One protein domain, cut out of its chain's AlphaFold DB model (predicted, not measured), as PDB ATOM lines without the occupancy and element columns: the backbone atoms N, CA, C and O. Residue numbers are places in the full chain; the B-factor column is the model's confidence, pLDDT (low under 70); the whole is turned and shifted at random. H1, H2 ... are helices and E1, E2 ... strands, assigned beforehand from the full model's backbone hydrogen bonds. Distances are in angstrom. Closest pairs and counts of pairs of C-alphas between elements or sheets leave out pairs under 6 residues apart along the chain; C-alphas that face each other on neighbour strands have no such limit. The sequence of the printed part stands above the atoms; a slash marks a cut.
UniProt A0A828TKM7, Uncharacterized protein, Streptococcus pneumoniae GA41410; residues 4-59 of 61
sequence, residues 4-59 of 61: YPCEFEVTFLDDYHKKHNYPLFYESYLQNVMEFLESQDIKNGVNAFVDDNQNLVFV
ATOM      1  N   TYR A   4     208.958 162.836 314.003       86.38
ATOM      2  CA  TYR A   4     208.103 163.984 313.710       86.38
ATOM      3  C   TYR A   4     208.756 164.889 312.664       86.38
ATOM      4  O   TYR A   4     209.954 165.144 312.791       86.38
ATOM      5  N   PRO A   5     208.004 165.387 311.664       89.69
ATOM      6  CA  PRO A   5     208.492 166.465 310.816       89.69
ATOM      7  C   PRO A   5     208.733 167.714 311.672       89.69
ATOM      8  O   PRO A   5     207.926 168.032 312.548       89.69
ATOM      9  N   CYS A   6     209.849 168.396 311.441       87.75
ATOM     10  CA  CYS A   6     210.235 169.596 312.171       87.75
ATOM     11  C   CYS A   6     211.043 170.548 311.292       87.75
ATOM     12  O   CYS A   6     211.723 170.128 310.358       87.75
ATOM     13  N   GLU A   7     211.022 171.824 311.644       90.00
ATOM     14  CA  GLU A   7     211.959 172.816 311.124       90.00
ATOM     15  C   GLU A   7     213.168 172.881 312.062       90.00
ATOM     16  O   GLU A   7     213.017 172.857 313.285       90.00
ATOM     17  N   PHE A   8     214.374 172.906 311.495       85.75
ATOM     18  CA  PHE A   8     215.626 172.977 312.238       85.75
ATOM     19  C   PHE A   8     216.371 174.258 311.886       85.75
ATOM     20  O   PHE A   8     216.668 174.492 310.713       85.75
ATOM     21  N   GLU A   9     216.699 175.045 312.907       89.62
ATOM     22  CA  GLU A   9     217.524 176.244 312.797       89.62
ATOM     23  C   GLU A   9     218.822 176.063 313.593       89.62
ATOM     24  O   GLU A   9     218.801 175.682 314.765       89.62
ATOM     25  N   VAL A  10     219.961 176.360 312.964       87.94
ATOM     26  CA  VAL A  10     221.273 176.388 313.624       87.94
ATOM     27  C   VAL A  10     221.799 177.804 313.642       87.94
ATOM     28  O   VAL A  10     222.058 178.396 312.593       87.94
ATOM     29  N   THR A  11     222.061 178.306 314.843       88.81
ATOM     30  CA  THR A  11     222.723 179.591 315.061       88.81
ATOM     31  C   THR A  11     224.026 179.399 315.821       88.81
ATOM     32  O   THR A  11     224.073 178.663 316.806       88.81
ATOM     33  N   PHE A  12     225.072 180.115 315.414       88.25
ATOM     34  CA  PHE A  12     226.339 180.145 316.142       88.25
ATOM     35  C   PHE A  12     226.300 181.218 317.229       88.25
ATOM     36  O   PHE A  12     225.861 182.340 316.973       88.25
ATOM     37  N   LEU A  13     226.762 180.890 318.438       87.56
ATOM     38  CA  LEU A  13     226.736 181.817 319.575       87.56
ATOM     39  C   LEU A  13     227.986 182.700 319.650       87.56
ATOM     40  O   LEU A  13     227.871 183.864 320.041       87.56
ATOM     41  N   ASP A  14     229.147 182.195 319.237       86.19
ATOM     42  CA  ASP A  14     230.413 182.927 319.272       86.19
ATOM     43  C   ASP A  14     230.676 183.747 317.997       86.19
ATOM     44  O   ASP A  14     230.204 183.437 316.900       86.19
ATOM     45  N   ASP A  15     231.466 184.812 318.143       89.38
ATOM     46  CA  ASP A  15     231.726 185.769 317.063       89.38
ATOM     47  C   ASP A  15     232.594 185.198 315.936       89.38
ATOM     48  O   ASP A  15     232.497 185.652 314.792       89.38
ATOM     49  N   TYR A  16     233.434 184.201 316.234       88.81
ATOM     50  CA  TYR A  16     234.275 183.569 315.227       88.81
ATOM     51  C   TYR A  16     233.397 182.807 314.234       88.81
ATOM     52  O   TYR A  16     233.394 183.119 313.042       88.81
ATOM     53  N   HIS A  17     232.572 181.876 314.709       84.75
ATOM     54  CA  HIS A  17     231.727 181.088 313.821       84.75
ATOM     55  C   HIS A  17     230.628 181.923 313.159       84.75
ATOM     56  O   HIS A  17     230.351 181.681 311.986       84.75
ATOM     57  N   LYS A  18     230.081 182.955 313.823       88.19
ATOM     58  CA  LYS A  18     229.146 183.911 313.190       88.19
ATOM     59  C   LYS A  18     229.745 184.634 311.984       88.19
ATOM     60  O   LYS A  18     229.030 184.949 311.040       88.19
ATOM     61  N   LYS A  19     231.047 184.934 312.008       88.19
ATOM     62  CA  LYS A  19     231.735 185.606 310.895       88.19
ATOM     63  C   LYS A  19     232.040 184.658 309.735       88.19
ATOM     64  O   LYS A  19     232.190 185.107 308.599       88.19
ATOM     65  N   HIS A  20     232.175 183.368 310.028       84.50
ATOM     66  CA  HIS A  20     232.638 182.363 309.075       84.50
ATOM     67  C   HIS A  20     231.528 181.465 308.521       84.50
ATOM     68  O   HIS A  20     231.746 180.817 307.500       84.50
ATOM     69  N   ASN A  21     230.348 181.454 309.140       82.69
ATOM     70  CA  ASN A  21     229.235 180.595 308.761       82.69
ATOM     71  C   ASN A  21     227.922 181.380 308.705       82.69
ATOM     72  O   ASN A  21     227.746 182.380 309.397       82.69
ATOM     73  N   TYR A  22     226.983 180.882 307.903       76.62
ATOM     74  CA  TYR A  22     225.609 181.373 307.881       76.62
ATOM     75  C   TYR A  22     224.729 180.476 308.754       76.62
ATOM     76  O   TYR A  22     224.990 179.268 308.807       76.62
ATOM     77  N   PRO A  23     223.693 181.026 309.416       78.12
ATOM     78  CA  PRO A  23     222.672 180.206 310.047       78.12
ATOM     79  C   PRO A  23     222.087 179.216 309.042       78.12
ATOM     80  O   PRO A  23     221.899 179.550 307.868       78.12
ATOM     81  N   LEU A  24     221.826 177.998 309.499       80.62
ATOM     82  CA  LEU A  24     221.282 176.942 308.656       80.62
ATOM     83  C   LEU A  24     219.811 176.727 308.991       80.62
ATOM     84  O   LEU A  24     219.472 176.653 310.167       80.62
ATOM     85  N   PHE A  25     218.963 176.607 307.969       82.00
ATOM     86  CA  PHE A  25     217.530 176.367 308.125       82.00
ATOM     87  C   PHE A  25     217.076 175.244 307.192       82.00
ATOM     88  O   PHE A  25     217.296 175.329 305.979       82.00
ATOM     89  N   TYR A  26     216.450 174.202 307.741       80.88
ATOM     90  CA  TYR A  26     215.971 173.055 306.968       80.88
ATOM     91  C   TYR A  26     214.634 172.533 307.499       80.88
ATOM     92  O   TYR A  26     214.467 172.354 308.702       80.88
ATOM     93  N   GLU A  27     213.722 172.183 306.593       84.25
ATOM     94  CA  GLU A  27     212.621 171.268 306.905       84.25
ATOM     95  C   GLU A  27     213.174 169.837 306.959       84.25
ATOM     96  O   GLU A  27     213.844 169.369 306.035       84.25
ATOM     97  N   SER A  28     212.946 169.140 308.066       85.81
ATOM     98  CA  SER A  28     213.526 167.827 308.327       85.81
ATOM     99  C   SER A  28     212.657 167.003 309.281       85.81
ATOM    100  O   SER A  28     211.447 167.206 309.381       85.81
ATOM    101  N   TYR A  29     213.276 166.040 309.960       88.88
ATOM    102  CA  TYR A  29     212.645 165.226 310.981       88.88
ATOM    103  C   TYR A  29     213.458 165.216 312.277       88.88
ATOM    104  O   TYR A  29     214.682 165.339 312.253       88.88
ATOM    105  N   LEU A  30     212.783 165.000 313.409       85.94
ATOM    106  CA  LEU A  30     213.390 165.041 314.743       85.94
ATOM    107  C   LEU A  30     214.604 164.108 314.888       85.94
ATOM    108  O   LEU A  30     215.569 164.450 315.567       85.94
ATOM    109  N   GLN A  31     214.580 162.939 314.244       85.69
ATOM    110  CA  GLN A  31     215.710 162.011 314.275       85.69
ATOM    111  C   GLN A  31     216.985 162.617 313.663       85.69
ATOM    112  O   GLN A  31     218.072 162.404 314.191       85.69
ATOM    113  N   ASN A  32     216.855 163.429 312.612       85.38
ATOM    114  CA  ASN A  32     217.993 164.049 311.938       85.38
ATOM    115  C   ASN A  32     218.697 165.076 312.836       85.38
ATOM    116  O   ASN A  32     219.903 165.266 312.711       85.38
ATOM    117  N   VAL A  33     217.972 165.714 313.766       82.88
ATOM    118  CA  VAL A  33     218.580 166.593 314.780       82.88
ATOM    119  C   VAL A  33     219.472 165.781 315.714       82.88
ATOM    120  O   VAL A  33     220.585 166.201 316.007       82.88
ATOM    121  N   MET A  34     219.032 164.593 316.137       82.31
ATOM    122  CA  MET A  34     219.851 163.717 316.982       82.31
ATOM    123  C   MET A  34     221.105 163.235 316.248       82.31
ATOM    124  O   MET A  34     222.197 163.327 316.798       82.31
ATOM    125  N   GLU A  35     220.970 162.812 314.989       85.38
ATOM    126  CA  GLU A  35     222.113 162.426 314.148       85.38
ATOM    127  C   GLU A  35     223.080 163.603 313.931       85.38
ATOM    128  O   GLU A  35     224.299 163.434 313.983       85.38
ATOM    129  N   PHE A  36     222.553 164.819 313.749       84.25
ATOM    130  CA  PHE A  36     223.365 166.029 313.664       84.25
ATOM    131  C   PHE A  36     224.150 166.264 314.956       84.25
ATOM    132  O   PHE A  36     225.363 166.457 314.886       84.25
ATOM    133  N   LEU A  37     223.498 166.202 316.121       84.06
ATOM    134  CA  LEU A  37     224.152 166.371 317.421       84.06
ATOM    135  C   LEU A  37     225.249 165.319 317.638       84.06
ATOM    136  O   LEU A  37     226.357 165.675 318.025       84.06
ATOM    137  N   GLU A  38     224.978 164.049 317.332       83.50
ATOM    138  CA  GLU A  38     225.959 162.956 317.434       83.50
ATOM    139  C   GLU A  38     227.151 163.126 316.483       83.50
ATOM    140  O   GLU A  38     228.255 162.684 316.793       83.50
ATOM    141  N   SER A  39     226.947 163.773 315.331       84.56
ATOM    142  CA  SER A  39     228.027 164.054 314.380       84.56
ATOM    143  C   SER A  39     228.977 165.168 314.834       84.56
ATOM    144  O   SER A  39     230.074 165.289 314.284       84.56
ATOM    145  N   GLN A  40     228.579 165.991 315.812       81.69
ATOM    146  CA  GLN A  40     229.438 167.043 316.352       81.69
ATOM    147  C   GLN A  40     230.438 166.461 317.367       81.69
ATOM    148  O   GLN A  40     230.094 165.611 318.184       81.69
ATOM    149  N   ASP A  41     231.683 166.951 317.362       77.88
ATOM    150  CA  ASP A  41     232.703 166.605 318.373       77.88
ATOM    151  C   ASP A  41     232.427 167.368 319.684       77.88
ATOM    152  O   ASP A  41     233.124 168.323 320.033       77.88
ATOM    153  N   ILE A  42     231.343 167.000 320.375       78.88
ATOM    154  CA  ILE A  42     230.872 167.678 321.588       78.88
ATOM    155  C   ILE A  42     231.801 167.351 322.758       78.88
ATOM    156  O   ILE A  42     231.798 166.236 323.282       78.88
ATOM    157  N   LYS A  43     232.565 168.345 323.221       76.06
ATOM    158  CA  LYS A  43     233.518 168.172 324.336       76.06
ATOM    159  C   LYS A  43     232.968 168.627 325.674       76.06
ATOM    160  O   LYS A  43     233.352 168.080 326.705       76.06
ATOM    161  N   ASN A  44     232.070 169.607 325.658       82.12
ATOM    162  CA  ASN A  44     231.670 170.333 326.860       82.12
ATOM    163  C   ASN A  44     230.197 170.102 327.248       82.12
ATOM    164  O   ASN A  44     229.672 170.780 328.129       82.12
ATOM    165  N   GLY A  45     229.547 169.107 326.637       83.62
ATOM    166  CA  GLY A  45     228.163 168.730 326.917       83.62
ATOM    167  C   GLY A  45     227.125 169.527 326.125       83.62
ATOM    168  O   GLY A  45     227.448 170.405 325.326       83.62
ATOM    169  N   VAL A  46     225.857 169.171 326.339       88.69
ATOM    170  CA  VAL A  46     224.696 169.768 325.666       88.69
ATOM    171  C   VAL A  46     223.662 170.155 326.709       88.69
ATOM    172  O   VAL A  46     223.286 169.334 327.548       88.69
ATOM    173  N   ASN A  47     223.157 171.381 326.620       91.31
ATOM    174  CA  ASN A  47     221.967 171.801 327.348       91.31
ATOM    175  C   ASN A  47     220.748 171.659 326.437       91.31
ATOM    176  O   ASN A  47     220.797 172.076 325.283       91.31
ATOM    177  N   ALA A  48     219.653 171.118 326.969       91.81
ATOM    178  CA  ALA A  48     218.381 171.014 326.265       91.81
ATOM    179  C   ALA A  48     217.269 171.660 327.095       91.81
ATOM    180  O   ALA A  48     217.158 171.393 328.294       91.81
ATOM    181  N   PHE A  49     216.457 172.509 326.469       94.56
ATOM    182  CA  PHE A  49     215.317 173.166 327.109       94.56
ATOM    183  C   PHE A  49     214.230 173.511 326.088       94.56
ATOM    184  O   PHE A  49     214.452 173.444 324.882       94.56
ATOM    185  N   VAL A  50     213.043 173.857 326.586       95.19
ATOM    186  CA  VAL A  50     211.951 174.402 325.773       95.19
ATOM    187  C   VAL A  50     211.938 175.915 325.964       95.19
ATOM    188  O   VAL A  50     211.965 176.369 327.109       95.19
ATOM    189  N   ASP A  51     211.958 176.677 324.871       94.31
ATOM    190  CA  ASP A  51     211.912 178.142 324.927       94.31
ATOM    191  C   ASP A  51     210.479 178.679 325.125       94.31
ATOM    192  O   ASP A  51     209.498 177.929 325.149       94.31
ATOM    193  N   ASP A  52     210.346 180.001 325.247       96.69
ATOM    194  CA  ASP A  52     209.047 180.666 325.430       96.69
ATOM    195  C   ASP A  52     208.101 180.497 324.221       96.69
ATOM    196  O   ASP A  52     206.886 180.654 324.356       96.69
ATOM    197  N   ASN A  53     208.641 180.141 323.050       94.81
ATOM    198  CA  ASN A  53     207.894 179.874 321.821       94.81
ATOM    199  C   ASN A  53     207.544 178.383 321.652       94.81
ATOM    200  O   ASN A  53     206.987 178.003 320.626       94.81
ATOM    201  N   GLN A  54     207.824 177.549 322.661       92.31
ATOM    202  CA  GLN A  54     207.632 176.095 322.650       92.31
ATOM    203  C   GLN A  54     208.540 175.332 321.671       92.31
ATOM    204  O   GLN A  54     208.239 174.194 321.306       92.31
ATOM    205  N   ASN A  55     209.680 175.908 321.293       91.50
ATOM    206  CA  ASN A  55     210.700 175.211 320.517       91.50
ATOM    207  C   ASN A  55     211.576 174.356 321.430       91.50
ATOM    208  O   ASN A  55     211.961 174.781 322.519       91.50
ATOM    209  N   LEU A  56     211.950 173.165 320.961       91.00
ATOM    210  CA  LEU A  56     212.978 172.351 321.603       91.00
ATOM    211  C   LEU A  56     214.360 172.855 321.174       91.00
ATOM    212  O   LEU A  56     214.739 172.720 320.013       91.00
ATOM    213  N   VAL A  57     215.113 173.414 322.118       92.12
ATOM    214  CA  VAL A  57     216.407 174.054 321.871       92.12
ATOM    215  C   VAL A  57     217.534 173.215 322.459       92.12
ATOM    216  O   VAL A  57     217.461 172.779 323.611       92.12
ATOM    217  N   PHE A  58     218.601 173.042 321.677       90.25
ATOM    218  CA  PHE A  58     219.850 172.408 322.093       90.25
ATOM    219  C   PHE A  58     220.995 173.419 321.997       90.25
ATOM    220  O   PHE A  58     221.199 174.029 320.950       90.25
ATOM    221  N   VAL A  59     221.760 173.583 323.077       90.69
ATOM    222  CA  VAL A  59     222.958 174.433 323.119       90.69
ATOM    223  C   VAL A  59     224.173 173.556 323.378       90.69
ATOM    224  O   VAL A  59     224.234 172.868 324.397       90.69
TER     225      VAL A  59
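Overview. This is residues 4 to 59 of the 61 residues of an uncharacterized protein of Streptococcus pneumoniae GA41410 (UniProt A0A828TKM7). A two-stranded ribbon, E1 and E2, has the short helix H1 beyond one end, where residues 14 to 19 stick out, and H2 folds back from the other end; a second small ribbon, the hairpin E3 and E4, lies across an open space from the first, with E4 near E1. These parts make a loosely joined frame with few contacts between its pieces. The printed part has 56 residues with two named helices and four named strands, in the order E1, H1, E2, H2, E3, E4, and its class is mixed, helices and strands. Both sheets, E1 - E2 and E3 - E4, are antiparallel. The whole is only just compact, close to loose, with a radius of gyration of the C-alphas of 12.0 A, and spans 32 by 23 by 22 A.

Along the chain. E1 is residues 5 to 10, 16.4 A long, and begins at C-alpha 5 (208.492, 166.465, 310.816). Its partner E2, residues 24 to 29, measures 14.7 A. Between them in the chain is H1, residues 15 to 20, 8.7 A. H2, residues 30 to 39, measures 14.7 A and begins at C-alpha 30 (213.390, 165.041, 314.743). E3 is residues 46 to 50, 13.6 A, and E4 is residues 56 to 59, 10.3 A, ending at C-alpha 59 (222.958, 174.433, 323.119).

Arrangement. E1 and E2 are antiparallel neighbours at 157 degrees; N 8 and O 26 are 2.8 A apart and N 10 and O 24 are 2.9 A apart, both within hydrogen-bond range. H2 follows E2 with no residue between them. H2 and E1 have 3 pairs of C-alphas within 8 A, the closest being those of Cys 6 and Leu 30, 6.1 A apart. E4 and E1 are near each other, with 6 pairs of C-alphas within 10 A. E3 and E4 form a hairpin at 152 degrees, with N 49 and O 57 3.0 A apart and N 59 and O 47 2.8 A apart, both within hydrogen-bond range. H1 and H2 are apart, and so are H2 and E4. In H1 every O i to N i+4 pair is within hydrogen-bond range; in H2, 5 of 6 are.

Size, cuts and confidence. The two C-alphas farthest apart are those of Tyr 4 and Tyr 16, at 32.7 A. Residues 14 to 19, of which 15 to 19 belong to H1, and residues 38 to 44 stand free. The printed part has no cut and no long link; the link from H2 to E3 is short, with 6 residues, and the others are tight. The mean pLDDT of the printed part is 86.6, and no printed residue is under 70.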